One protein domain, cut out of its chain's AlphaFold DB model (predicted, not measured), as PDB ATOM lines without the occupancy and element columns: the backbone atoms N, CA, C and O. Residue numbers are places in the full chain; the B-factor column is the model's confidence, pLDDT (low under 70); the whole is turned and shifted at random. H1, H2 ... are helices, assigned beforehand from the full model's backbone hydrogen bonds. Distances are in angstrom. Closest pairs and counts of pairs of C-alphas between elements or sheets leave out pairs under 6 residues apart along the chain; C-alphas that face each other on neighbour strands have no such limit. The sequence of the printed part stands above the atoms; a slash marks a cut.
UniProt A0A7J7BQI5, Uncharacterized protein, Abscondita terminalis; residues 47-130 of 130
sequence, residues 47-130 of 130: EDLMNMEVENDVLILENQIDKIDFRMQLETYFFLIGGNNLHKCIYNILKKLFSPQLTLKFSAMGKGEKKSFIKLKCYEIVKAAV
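This is residues 47 to 130 of the 130 residues of an uncharacterized protein of Abscondita terminalis (UniProt A0A7J7BQI5). Three helices cross steeply in a compact core, where the short last helix H5 packs on both the longest helix H2 and H3. H1 runs along one side of this core, its first residue near H4 and its last near H2, while H4 lies at the end away from H2, and the long loop of residues 106 to 120 reaches out at that end around Gly 112 and then comes back to H5. The printed part has 84 residues with five named helices, in order H1 to H5, and no named strand; its class is all helix. It is compact, with a radius of gyration of the C-alphas of 11.8 A, and spans 33 by 28 by 20 A.

Find C-alpha 68 at (178.772, 192.603, 241.468); from there H2, residues 68 to 81, runs 20.1 A to C-alpha 81 at (197.124, 186.121, 236.389). H3 is residues 86 to 97, 15.9 A; H1 is residues 55 to 64, 14.6 A. H4 is residues 100 to 105, 9.3 A. H5, residues 121 to 128, 11.4 A, ends at C-alpha 128, (185.889, 189.434, 230.406).

Look at C-alphas 75 and 125, 5.6 A apart, the closest of H2 and H5, which touch at a steep tilt of 60 degrees. H3 touches H5 at 49 degrees, steep, with C-alphas 90 and 126 closest at 7.0 A. H1 and H5 only just touch, with 3 pairs of C-alphas within 8 A, 62 and 121 closest at 6.1 A. H4 is close to but not clearly touching H3, C-alphas 94 and 103 being closest at 6.8 A; it is apart from H2. Every O i to N i+4 pair is within hydrogen-bond range in H1, H2 and H3, against 1 of 2 in H4 and 3 of 4 in H5.

C-alphas 69 and 112 are the farthest apart, 35.3 A. The printed part has no cut, and the link from H4 to H5 is long. Confidence is under 70 at residues 48 to 49.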
ATOM      1  N   GLU A  47     191.613 185.406 247.790       70.69
ATOM      2  CA  GLU A  47     192.755 184.615 248.242       70.69
ATOM      3  C   GLU A  47     192.331 183.339 248.981       70.69
ATOM      4  O   GLU A  47     192.948 182.297 248.767       70.69
ATOM      5  N   ASP A  48     191.233 183.378 249.743       69.81
ATOM      6  CA  ASP A  48     190.678 182.214 250.449       69.81
ATOM      7  C   ASP A  48     190.000 181.219 249.487       69.81
ATOM      8  O   ASP A  48     189.775 180.063 249.836       69.81
ATOM      9  N   LEU A  49     189.677 181.655 248.263       69.44
ATOM     10  CA  LEU A  49     189.129 180.811 247.195       69.44
ATOM     11  C   LEU A  49     190.220 180.247 246.269       69.44
ATOM     12  O   LEU A  49     189.907 179.544 245.305       69.44
ATOM     13  N   MET A  50     191.495 180.557 246.525       74.19
ATOM     14  CA  MET A  50     192.625 179.958 245.815       74.19
ATOM     15  C   MET A  50     192.987 178.614 246.452       74.19
ATOM     16  O   MET A  50     193.002 178.483 247.670       74.19
ATOM     17  N   ASN A  51     193.346 177.628 245.627       78.94
ATOM     18  CA  ASN A  51     193.560 176.228 246.026       78.94
ATOM     19  C   ASN A  51     192.291 175.478 246.458       78.94
ATOM     20  O   ASN A  51     192.314 174.721 247.422       78.94
ATOM     21  N   MET A  52     191.204 175.605 245.700       86.75
ATOM     22  CA  MET A  52     190.028 174.750 245.863       86.75
ATOM     23  C   MET A  52     190.426 173.270 245.822       86.75
ATOM     24  O   MET A  52     191.021 172.781 244.848       86.75
ATOM     25  N   GLU A  53     190.093 172.543 246.880       84.06
ATOM     26  CA  GLU A  53     190.430 171.127 247.026       84.06
ATOM     27  C   GLU A  53     189.266 170.242 246.594       84.06
ATOM     28  O   GLU A  53     189.461 169.173 246.002       84.06
ATOM     29  N   VAL A  54     188.043 170.715 246.834       86.44
ATOM     30  CA  VAL A  54     186.822 169.955 246.599       86.44
ATOM     31  C   VAL A  54     185.880 170.677 245.646       86.44
ATOM     32  O   VAL A  54     185.890 171.891 245.481       86.44
ATOM     33  N   GLU A  55     185.011 169.908 244.997       85.12
ATOM     34  CA  GLU A  55     184.039 170.456 244.043       85.12
ATOM     35  C   GLU A  55     183.019 171.394 244.703       85.12
ATOM     36  O   GLU A  55     182.452 172.254 244.033       85.12
ATOM     37  N   ASN A  56     182.805 171.247 246.013       85.31
ATOM     38  CA  ASN A  56     181.941 172.138 246.776       85.31
ATOM     39  C   ASN A  56     182.482 173.577 246.805       85.31
ATOM     40  O   ASN A  56     181.695 174.518 246.776       85.31
ATOM     41  N   ASP A  57     183.803 173.759 246.767       86.06
ATOM     42  CA  ASP A  57     184.426 175.087 246.735       86.06
ATOM     43  C   ASP A  57     184.134 175.795 245.405       86.06
ATOM     44  O   ASP A  57     183.850 176.992 245.371       86.06
ATOM     45  N   VAL A  58     184.095 175.027 244.309       86.94
ATOM     46  CA  VAL A  58     183.685 175.529 242.990       86.94
ATOM     47  C   VAL A  58     182.231 175.994 243.033       86.94
ATOM     48  O   VAL A  58     181.911 177.051 242.500       86.94
ATOM     49  N   LEU A  59     181.345 175.251 243.701       87.19
ATOM     50  CA  LEU A  59     179.946 175.656 243.855       87.19
ATOM     51  C   LEU A  59     179.813 176.942 244.686       87.19
ATOM     52  O   LEU A  59     179.012 177.814 244.352       87.19
ATOM     53  N   ILE A  60     180.609 177.073 245.750       86.06
ATOM     54  CA  ILE A  60     180.659 178.292 246.561       86.06
ATOM     55  C   ILE A  60     181.075 179.475 245.684       86.06
ATOM     56  O   ILE A  60     180.360 180.476 245.669       86.06
ATOM     57  N   LEU A  61     182.155 179.345 244.905       87.25
ATOM     58  CA  LEU A  61     182.598 180.370 243.958       87.25
ATOM     59  C   LEU A  61     181.476 180.760 242.981       87.25
ATOM     60  O   LEU A  61     181.170 181.942 242.826       87.25
ATOM     61  N   GLU A  62     180.831 179.776 242.358       88.62
ATOM     62  CA  GLU A  62     179.760 179.977 241.373       88.62
ATOM     63  C   GLU A  62     178.549 180.730 241.945       88.62
ATOM     64  O   GLU A  62     177.906 181.502 241.231       88.62
ATOM     65  N   ASN A  63     178.266 180.558 243.238       87.69
ATOM     66  CA  ASN A  63     177.218 181.298 243.939       87.69
ATOM     67  C   ASN A  63     177.644 182.729 244.306       87.69
ATOM     68  O   ASN A  63     176.798 183.614 244.403       87.69
ATOM     69  N   GLN A  64     178.940 182.981 244.520       85.50
ATOM     70  CA  GLN A  64     179.438 184.328 244.826       85.50
ATOM     71  C   GLN A  64     179.568 185.212 243.582       85.50
ATOM     72  O   GLN A  64     179.466 186.431 243.705       85.50
ATOM     73  N   ILE A  65     179.746 184.628 242.391       86.69
ATOM     74  CA  ILE A  65     179.915 185.364 241.123       86.69
ATOM     75  C   ILE A  65     178.727 186.276 240.786       86.69
ATOM     76  O   ILE A  65     178.905 187.287 240.109       86.69
ATOM     77  N   ASP A  66     177.526 185.971 241.281       85.19
ATOM     78  CA  ASP A  66     176.350 186.816 241.049       85.19
ATOM     79  C   ASP A  66     176.425 188.158 241.817       85.19
ATOM     80  O   ASP A  66     175.690 189.097 241.507       85.19
ATOM     81  N   LYS A  67     177.336 188.292 242.794       86.38
ATOM     82  CA  LYS A  67     177.594 189.553 243.502       86.38
ATOM     83  C   LYS A  67     178.522 190.443 242.673       86.38
ATOM     84  O   LYS A  67     179.658 190.068 242.391       86.38
ATOM     85  N   ILE A  68     178.061 191.653 242.347       84.38
ATOM     86  CA  ILE A  68     178.772 192.603 241.468       84.38
ATOM     87  C   ILE A  68     180.186 192.921 241.983       84.38
ATOM     88  O   ILE A  68     181.144 192.807 241.221       84.38
ATOM     89  N   ASP A  69     180.329 193.250 243.269       84.12
ATOM     90  CA  ASP A  69     181.634 193.613 243.845       84.12
ATOM     91  C   ASP A  69     182.629 192.451 243.774       84.12
ATOM     92  O   ASP A  69     183.781 192.621 243.376       84.12
ATOM     93  N   PHE A  70     182.166 191.244 244.105       85.56
ATOM     94  CA  PHE A  70     182.980 190.034 244.049       85.56
ATOM     95  C   PHE A  70     183.392 189.709 242.610       85.56
ATOM     96  O   PHE A  70     184.551 189.394 242.341       85.56
ATOM     97  N   ARG A  71     182.455 189.850 241.667       87.94
ATOM     98  CA  ARG A  71     182.705 189.660 240.240       87.94
ATOM     99  C   ARG A  71     183.804 190.586 239.722       87.94
ATOM    100  O   ARG A  71     184.718 190.103 239.063       87.94
ATOM    101  N   MET A  72     183.740 191.880 240.040       86.06
ATOM    102  CA  MET A  72     184.748 192.861 239.614       86.06
ATOM    103  C   MET A  72     186.136 192.554 240.180       86.06
ATOM    104  O   MET A  72     187.144 192.663 239.476       86.06
ATOM    105  N   GLN A  73     186.203 192.152 241.449       86.94
ATOM    106  CA  GLN A  73     187.467 191.764 242.068       86.94
ATOM    107  C   GLN A  73     188.043 190.500 241.405       86.94
ATOM    108  O   GLN A  73     189.240 190.447 241.119       86.94
ATOM    109  N   LEU A  74     187.197 189.509 241.098       87.44
ATOM    110  CA  LEU A  74     187.612 188.265 240.445       87.44
ATOM    111  C   LEU A  74     188.083 188.499 239.004       87.44
ATOM    112  O   LEU A  74     189.080 187.918 238.583       87.44
ATOM    113  N   GLU A  75     187.412 189.387 238.274       88.44
ATOM    114  CA  GLU A  75     187.816 189.823 236.937       88.44
ATOM    115  C   GLU A  75     189.187 190.504 236.962       88.44
ATOM    116  O   GLU A  75     190.088 190.117 236.219       88.44
ATOM    117  N   THR A  76     189.384 191.444 237.892       87.44
ATOM    118  CA  THR A  76     190.675 192.121 238.090       87.44
ATOM    119  C   THR A  76     191.778 191.113 238.403       87.44
ATOM    120  O   THR A  76     192.873 191.180 237.847       87.44
ATOM    121  N   TYR A  77     191.493 190.136 239.264       86.38
ATOM    122  CA  TYR A  77     192.448 189.093 239.606       86.38
ATOM    123  C   TYR A  77     192.804 188.220 238.394       86.38
ATOM    124  O   TYR A  77     193.985 188.012 238.114       86.38
ATOM    125  N   PHE A  78     191.809 187.754 237.632       87.56
ATOM    126  CA  PHE A  78     192.026 186.959 236.418       87.56
ATOM    127  C   PHE A  78     192.787 187.712 235.335       87.56
ATOM    128  O   PHE A  78     193.603 187.093 234.656       87.56
ATOM    129  N   PHE A  79     192.592 189.024 235.228       85.56
ATOM    130  CA  PHE A  79     193.365 189.864 234.321       85.56
ATOM    131  C   PHE A  79     194.854 189.853 234.700       85.56
ATOM    132  O   PHE A  79     195.717 189.680 233.841       85.56
ATOM    133  N   LEU A  80     195.167 189.943 235.999       84.19
ATOM    134  CA  LEU A  80     196.546 189.947 236.501       84.19
ATOM    135  C   LEU A  80     197.261 188.595 236.357       84.19
ATOM    136  O   LEU A  80     198.472 188.564 236.135       84.19
ATOM    137  N   ILE A  81     196.542 187.476 236.498       81.69
ATOM    138  CA  ILE A  81     197.124 186.121 236.389       81.69
ATOM    139  C   ILE A  81     196.980 185.497 234.996       81.69
ATOM    140  O   ILE A  81     197.500 184.403 234.739       81.69
ATOM    141  N   GLY A  82     196.233 186.163 234.120       72.62
ATOM    142  CA  GLY A  82     195.972 185.750 232.756       72.62
ATOM    143  C   GLY A  82     197.208 185.851 231.863       72.62
ATOM    144  O   GLY A  82     198.360 185.806 232.288       72.62
ATOM    145  N   GLY A  83     196.971 185.926 230.565       73.94
ATOM    146  CA  GLY A  83     198.003 186.056 229.550       73.94
ATOM    147  C   GLY A  83     197.383 186.470 228.223       73.94
ATOM    148  O   GLY A  83     196.200 186.754 228.125       73.94
ATOM    149  N   ASN A  84     198.174 186.463 227.160       78.81
ATOM    150  CA  ASN A  84     197.761 187.105 225.906       78.81
ATOM    151  C   ASN A  84     196.847 186.215 225.038       78.81
ATOM    152  O   ASN A  84     196.643 186.481 223.857       78.81
ATOM    153  N   ASN A  85     196.404 185.073 225.563       83.19
ATOM    154  CA  ASN A  85     195.626 184.088 224.824       83.19
ATOM    155  C   ASN A  85     194.677 183.364 225.775       83.19
ATOM    156  O   ASN A  85     195.134 182.721 226.721       83.19
ATOM    157  N   LEU A  86     193.386 183.376 225.443       83.50
ATOM    158  CA  LEU A  86     192.312 182.771 226.229       83.50
ATOM    159  C   LEU A  86     192.608 181.332 226.685       83.50
ATOM    160  O   LEU A  86     192.387 180.994 227.843       83.50
ATOM    161  N   HIS A  87     193.165 180.482 225.820       82.62
ATOM    162  CA  HIS A  87     193.491 179.098 226.178       82.62
ATOM    163  C   HIS A  87     194.597 179.019 227.242       82.62
ATOM    164  O   HIS A  87     194.540 178.179 228.142       82.62
ATOM    165  N   LYS A  88     195.605 179.897 227.163       83.00
ATOM    166  CA  LYS A  88     196.648 180.003 228.194       83.00
ATOM    167  C   LYS A  88     196.086 180.597 229.487       83.00
ATOM    168  O   LYS A  88     196.426 180.095 230.552       83.00
ATOM    169  N   CYS A  89     195.194 181.583 229.396       85.31
ATOM    170  CA  CYS A  89     194.521 182.175 230.555       85.31
ATOM    171  C   CYS A  89     193.725 181.129 231.323       85.31
ATOM    172  O   CYS A  89     193.967 180.946 232.507       85.31
ATOM    173  N   ILE A  90     192.857 180.377 230.640       86.50
ATOM    174  CA  ILE A  90     192.070 179.300 231.257       86.50
ATOM    175  C   ILE A  90     192.990 178.305 231.967       86.50
ATOM    176  O   ILE A  90     192.722 177.920 233.100       86.50
ATOM    177  N   TYR A  91     194.089 177.899 231.328       86.25
ATOM    178  CA  TYR A  91     195.040 176.969 231.932       86.25
ATOM    179  C   TYR A  91     195.725 177.537 233.185       86.25
ATOM    180  O   TYR A  91     195.818 176.840 234.197       86.25
ATOM    181  N   ASN A  92     196.185 178.788 233.136       86.62
ATOM    182  CA  ASN A  92     196.827 179.455 234.270       86.62
ATOM    183  C   ASN A  92     195.847 179.661 235.430       86.62
ATOM    184  O   ASN A  92     196.181 179.379 236.578       86.62
ATOM    185  N   ILE A  93     194.631 180.099 235.113       86.81
ATOM    186  CA  ILE A  93     193.559 180.352 236.073       86.81
ATOM    187  C   ILE A  93     193.132 179.047 236.742       86.81
ATOM    188  O   ILE A  93     193.111 178.982 237.964       86.81
ATOM    189  N   LEU A  94     192.910 177.971 235.979       86.50
ATOM    190  CA  LEU A  94     192.621 176.644 236.533       86.50
ATOM    191  C   LEU A  94     193.714 176.174 237.496       86.50
ATOM    192  O   LEU A  94     193.401 175.702 238.581       86.50
ATOM    193  N   LYS A  95     194.990 176.342 237.133       86.38
ATOM    194  CA  LYS A  95     196.120 175.967 237.995       86.38
ATOM    195  C   LYS A  95     196.238 176.787 239.278       86.38
ATOM    196  O   LYS A  95     196.902 176.338 240.206       86.38
ATOM    197  N   LYS A  96     195.695 178.004 239.297       86.56
ATOM    198  CA  LYS A  96     195.699 178.887 240.470       86.56
ATOM    199  C   LYS A  96     194.474 178.679 241.350       86.56
ATOM    200  O   LYS A  96     194.590 178.698 242.568       86.56
ATOM    201  N   LEU A  97     193.321 178.464 240.728       86.88
ATOM    202  CA  LEU A  97     192.064 178.229 241.422       86.88
ATOM    203  C   LEU A  97     192.013 176.838 242.035       86.88
ATOM    204  O   LEU A  97     191.545 176.694 243.155       86.88
ATOM    205  N   PHE A  98     192.455 175.813 241.310       89.75
ATOM    206  CA  PHE A  98     192.249 174.426 241.703       89.75
ATOM    207  C   PHE A  98     193.535 173.805 242.227       89.75
ATOM    208  O   PHE A  98     194.611 173.948 241.644       89.75
ATOM    209  N   SER A  99     193.394 173.010 243.282       89.94
ATOM    210  CA  SER A  99     194.415 172.050 243.688       89.94
ATOM    211  C   SER A  99     194.780 171.108 242.524       89.94
ATOM    212  O   SER A  99     193.978 170.895 241.596       89.94
ATOM    213  N   PRO A 100     195.970 170.482 242.544       87.44
ATOM    214  CA  PRO A 100     196.352 169.489 241.540       87.44
ATOM    215  C   PRO A 100     195.318 168.363 241.389       87.44
ATOM    216  O   PRO A 100     195.017 167.942 240.273       87.44
ATOM    217  N   GLN A 101     194.732 167.914 242.499       87.31
ATOM    218  CA  GLN A 101     193.737 166.845 242.551       87.31
ATOM    219  C   GLN A 101     192.426 167.272 241.886       87.31
ATOM    220  O   GLN A 101     191.865 166.522 241.084       87.31
ATOM    221  N   LEU A 102     191.956 168.490 242.161       88.50
ATOM    222  CA  LEU A 102     190.741 169.025 241.553       88.50
ATOM    223  C   LEU A 102     190.947 169.336 240.062       88.50
ATOM    224  O   LEU A 102     190.079 169.038 239.242       88.50
ATOM    225  N   THR A 103     192.132 169.815 239.674       87.31
ATOM    226  CA  THR A 103     192.503 170.055 238.268       87.31
ATOM    227  C   THR A 103     192.386 168.789 237.413       87.31
ATOM    228  O   THR A 103     192.051 168.863 236.232       87.31
ATOM    229  N   LEU A 104     192.609 167.599 237.982       87.81
ATOM    230  CA  LEU A 104     192.433 166.339 237.253       87.81
ATOM    231  C   LEU A 104     190.969 166.055 236.895       87.81
ATOM    232  O   LEU A 104     190.730 165.398 235.882       87.81
ATOM    233  N   LYS A 105     190.013 166.581 237.667       89.62
ATOM    234  CA  LYS A 105     188.569 166.385 237.469       89.62
ATOM    235  C   LYS A 105     187.954 167.359 236.471       89.62
ATOM    236  O   LYS A 105     186.854 167.111 235.983       89.62
ATOM    237  N   PHE A 106     188.652 168.441 236.138       88.94
ATOM    238  CA  PHE A 106     188.173 169.465 235.217       88.94
ATOM    239  C   PHE A 106     189.070 169.573 233.982       88.94
ATOM    240  O   PHE A 106     190.252 169.239 233.972       88.94
ATOM    241  N   SER A 107     188.494 170.034 232.883       87.62
ATOM    242  CA  SER A 107     189.238 170.470 231.703       87.62
ATOM    243  C   SER A 107     188.460 171.578 231.012       87.62
ATOM    244  O   SER A 107     187.268 171.719 231.265       87.62
ATOM    245  N   ALA A 108     189.102 172.332 230.115       84.81
ATOM    246  CA  ALA A 108     188.440 173.429 229.408       84.81
ATOM    247  C   ALA A 108     187.093 172.983 228.806       84.81
ATOM    248  O   ALA A 108     186.053 173.479 229.215       84.81
ATOM    249  N   MET A 109     187.099 171.977 227.926       87.81
ATOM    250  CA  MET A 109     185.886 171.494 227.249       87.81
ATOM    251  C   MET A 109     185.176 170.321 227.945       87.81
ATOM    252  O   MET A 109     184.028 170.045 227.608       87.81
ATOM    253  N   GLY A 110     185.794 169.659 228.927       85.19
ATOM    254  CA  GLY A 110     185.247 168.439 229.541       85.19
ATOM    255  C   GLY A 110     185.561 167.176 228.731       85.19
ATOM    256  O   GLY A 110     184.657 166.468 228.308       85.19
ATOM    257  N   LYS A 111     186.844 166.924 228.435       85.25
ATOM    258  CA  LYS A 111     187.272 165.726 227.689       85.25
ATOM    259  C   LYS A 111     187.324 164.489 228.596       85.25
ATOM    260  O   LYS A 111     187.897 164.553 229.684       85.25
ATOM    261  N   GLY A 112     186.827 163.353 228.099       85.00
ATOM    262  CA  GLY A 112     186.773 162.087 228.840       85.00
ATOM    263  C   GLY A 112     185.715 162.136 229.942       85.00
ATOM    264  O   GLY A 112     184.612 162.614 229.710       85.00
ATOM    265  N   GLU A 113     186.075 161.703 231.149       87.81
ATOM    266  CA  GLU A 113     185.207 161.768 232.340       87.81
ATOM    267  C   GLU A 113     185.312 163.109 233.094       87.81
ATOM    268  O   GLU A 113     184.753 163.278 234.177       87.81
ATOM    269  N   LYS A 114     186.048 164.084 232.544       90.06
ATOM    270  CA  LYS A 114     186.287 165.372 233.203       90.06
ATOM    271  C   LYS A 114     185.127 166.337 233.001       90.06
ATOM    272  O   LYS A 114     184.572 166.458 231.910       90.06
ATOM    273  N   LYS A 115     184.856 167.140 234.025       90.50
ATOM    274  CA  LYS A 115     183.905 168.250 233.968       90.50
ATOM    275  C   LYS A 115     184.432 169.388 233.092       90.50
ATOM    276  O   LYS A 115     185.640 169.597 232.950       90.50
ATOM    277  N   SER A 116     183.500 170.103 232.474       91.19
ATOM    278  CA  SER A 116     183.777 171.188 231.534       91.19
ATOM    279  C   SER A 116     183.859 172.519 232.276       91.19
ATOM    280  O   SER A 116     182.865 172.956 232.849       91.19
ATOM    281  N   PHE A 117     185.027 173.162 232.266       89.56
ATOM    282  CA  PHE A 117     185.222 174.465 232.905       89.56
ATOM    283  C   PHE A 117     184.481 175.580 232.162       89.56
ATOM    284  O   PHE A 117     183.920 176.457 232.805       89.56
ATOM    285  N   ILE A 118     184.393 175.521 230.825       90.88
ATOM    286  CA  ILE A 118     183.681 176.549 230.040       90.88
ATOM    287  C   ILE A 118     182.180 176.642 230.347       90.88
ATOM    288  O   ILE A 118     181.528 177.589 229.924       90.88
ATOM    289  N   LYS A 119     181.614 175.643 231.033       91.38
ATOM    290  CA  LYS A 119     180.204 175.632 231.441       91.38
ATOM    291  C   LYS A 119     179.961 176.318 232.789       91.38
ATOM    292  O   LYS A 119     178.807 176.449 233.180       91.38
ATOM    293  N   LEU A 120     181.018 176.702 233.501       91.00
ATOM    294  CA  LEU A 120     180.934 177.410 234.777       91.00
ATOM    295  C   LEU A 120     180.745 178.913 234.535       91.00
ATOM    296  O   LEU A 120     181.310 179.460 233.591       91.00
ATOM    297  N   LYS A 121     180.016 179.610 235.407       91.31
ATOM    298  CA  LYS A 121     179.882 181.074 235.392       91.31
ATOM    299  C   LYS A 121     181.241 181.760 235.506       91.31
ATOM    300  O   LYS A 121     181.469 182.782 234.864       91.31
ATOM    301  N   CYS A 122     182.174 181.168 236.251       89.00
ATOM    302  CA  CYS A 122     183.555 181.622 236.367       89.00
ATOM    303  C   CYS A 122     184.230 181.795 235.000       89.00
ATOM    304  O   CYS A 122     185.061 182.688 234.841       89.00
ATOM    305  N   TYR A 123     183.866 180.994 233.994       91.31
ATOM    306  CA  TYR A 123     184.412 181.125 232.646       91.31
ATOM    307  C   TYR A 123     184.031 182.448 231.971       91.31
ATOM    308  O   TYR A 123     184.849 183.028 231.256       91.31
ATOM    309  N   GLU A 124     182.825 182.961 232.213       90.25
ATOM    310  CA  GLU A 124     182.407 184.266 231.688       90.25
ATOM    311  C   GLU A 124     183.280 185.392 232.246       90.25
ATOM    312  O   GLU A 124     183.608 186.334 231.528       90.25
ATOM    313  N   ILE A 125     183.729 185.251 233.495       89.00
ATOM    314  CA  ILE A 125     184.641 186.203 234.136       89.00
ATOM    315  C   ILE A 125     186.038 186.103 233.522       89.00
ATOM    316  O   ILE A 125     186.654 187.121 233.231       89.00
ATOM    317  N   VAL A 126     186.512 184.884 233.237       87.56
ATOM    318  CA  VAL A 126     187.779 184.682 232.516       87.56
ATOM    319  C   VAL A 126     187.747 185.338 231.137       87.56
ATOM    320  O   VAL A 126     188.734 185.941 230.745       87.56
ATOM    321  N   LYS A 127     186.640 185.240 230.393       87.94
ATOM    322  CA  LYS A 127     186.524 185.891 229.078       87.94
ATOM    323  C   LYS A 127     186.515 187.415 229.165       87.94
ATOM    324  O   LYS A 127     187.035 188.047 228.259       87.94
ATOM    325  N   ALA A 128     185.897 187.985 230.198       85.75
ATOM    326  CA  ALA A 128     185.889 189.434 230.406       85.75
ATOM    327  C   ALA A 128     187.283 189.968 230.776       85.75
ATOM    328  O   ALA A 128     187.654 191.068 230.386       85.75
ATOM    329  N   ALA A 129     188.070 189.149 231.476       82.81
ATOM    330  CA  ALA A 129     189.397 189.492 231.965       82.81
ATOM    331  C   ALA A 129     190.547 189.300 230.950       82.81
ATOM    332  O   ALA A 129     191.706 189.448 231.339       82.81
ATOM    333  N   VAL A 130     190.279 188.906 229.697       72.50
ATOM    334  CA  VAL A 130     191.300 188.571 228.675       72.50
ATOM    335  C   VAL A 130     191.138 189.412 227.423       72.50
ATOM    336  O   VAL A 130     189.994 189.524 226.938       72.50
TER     337      VAL A 130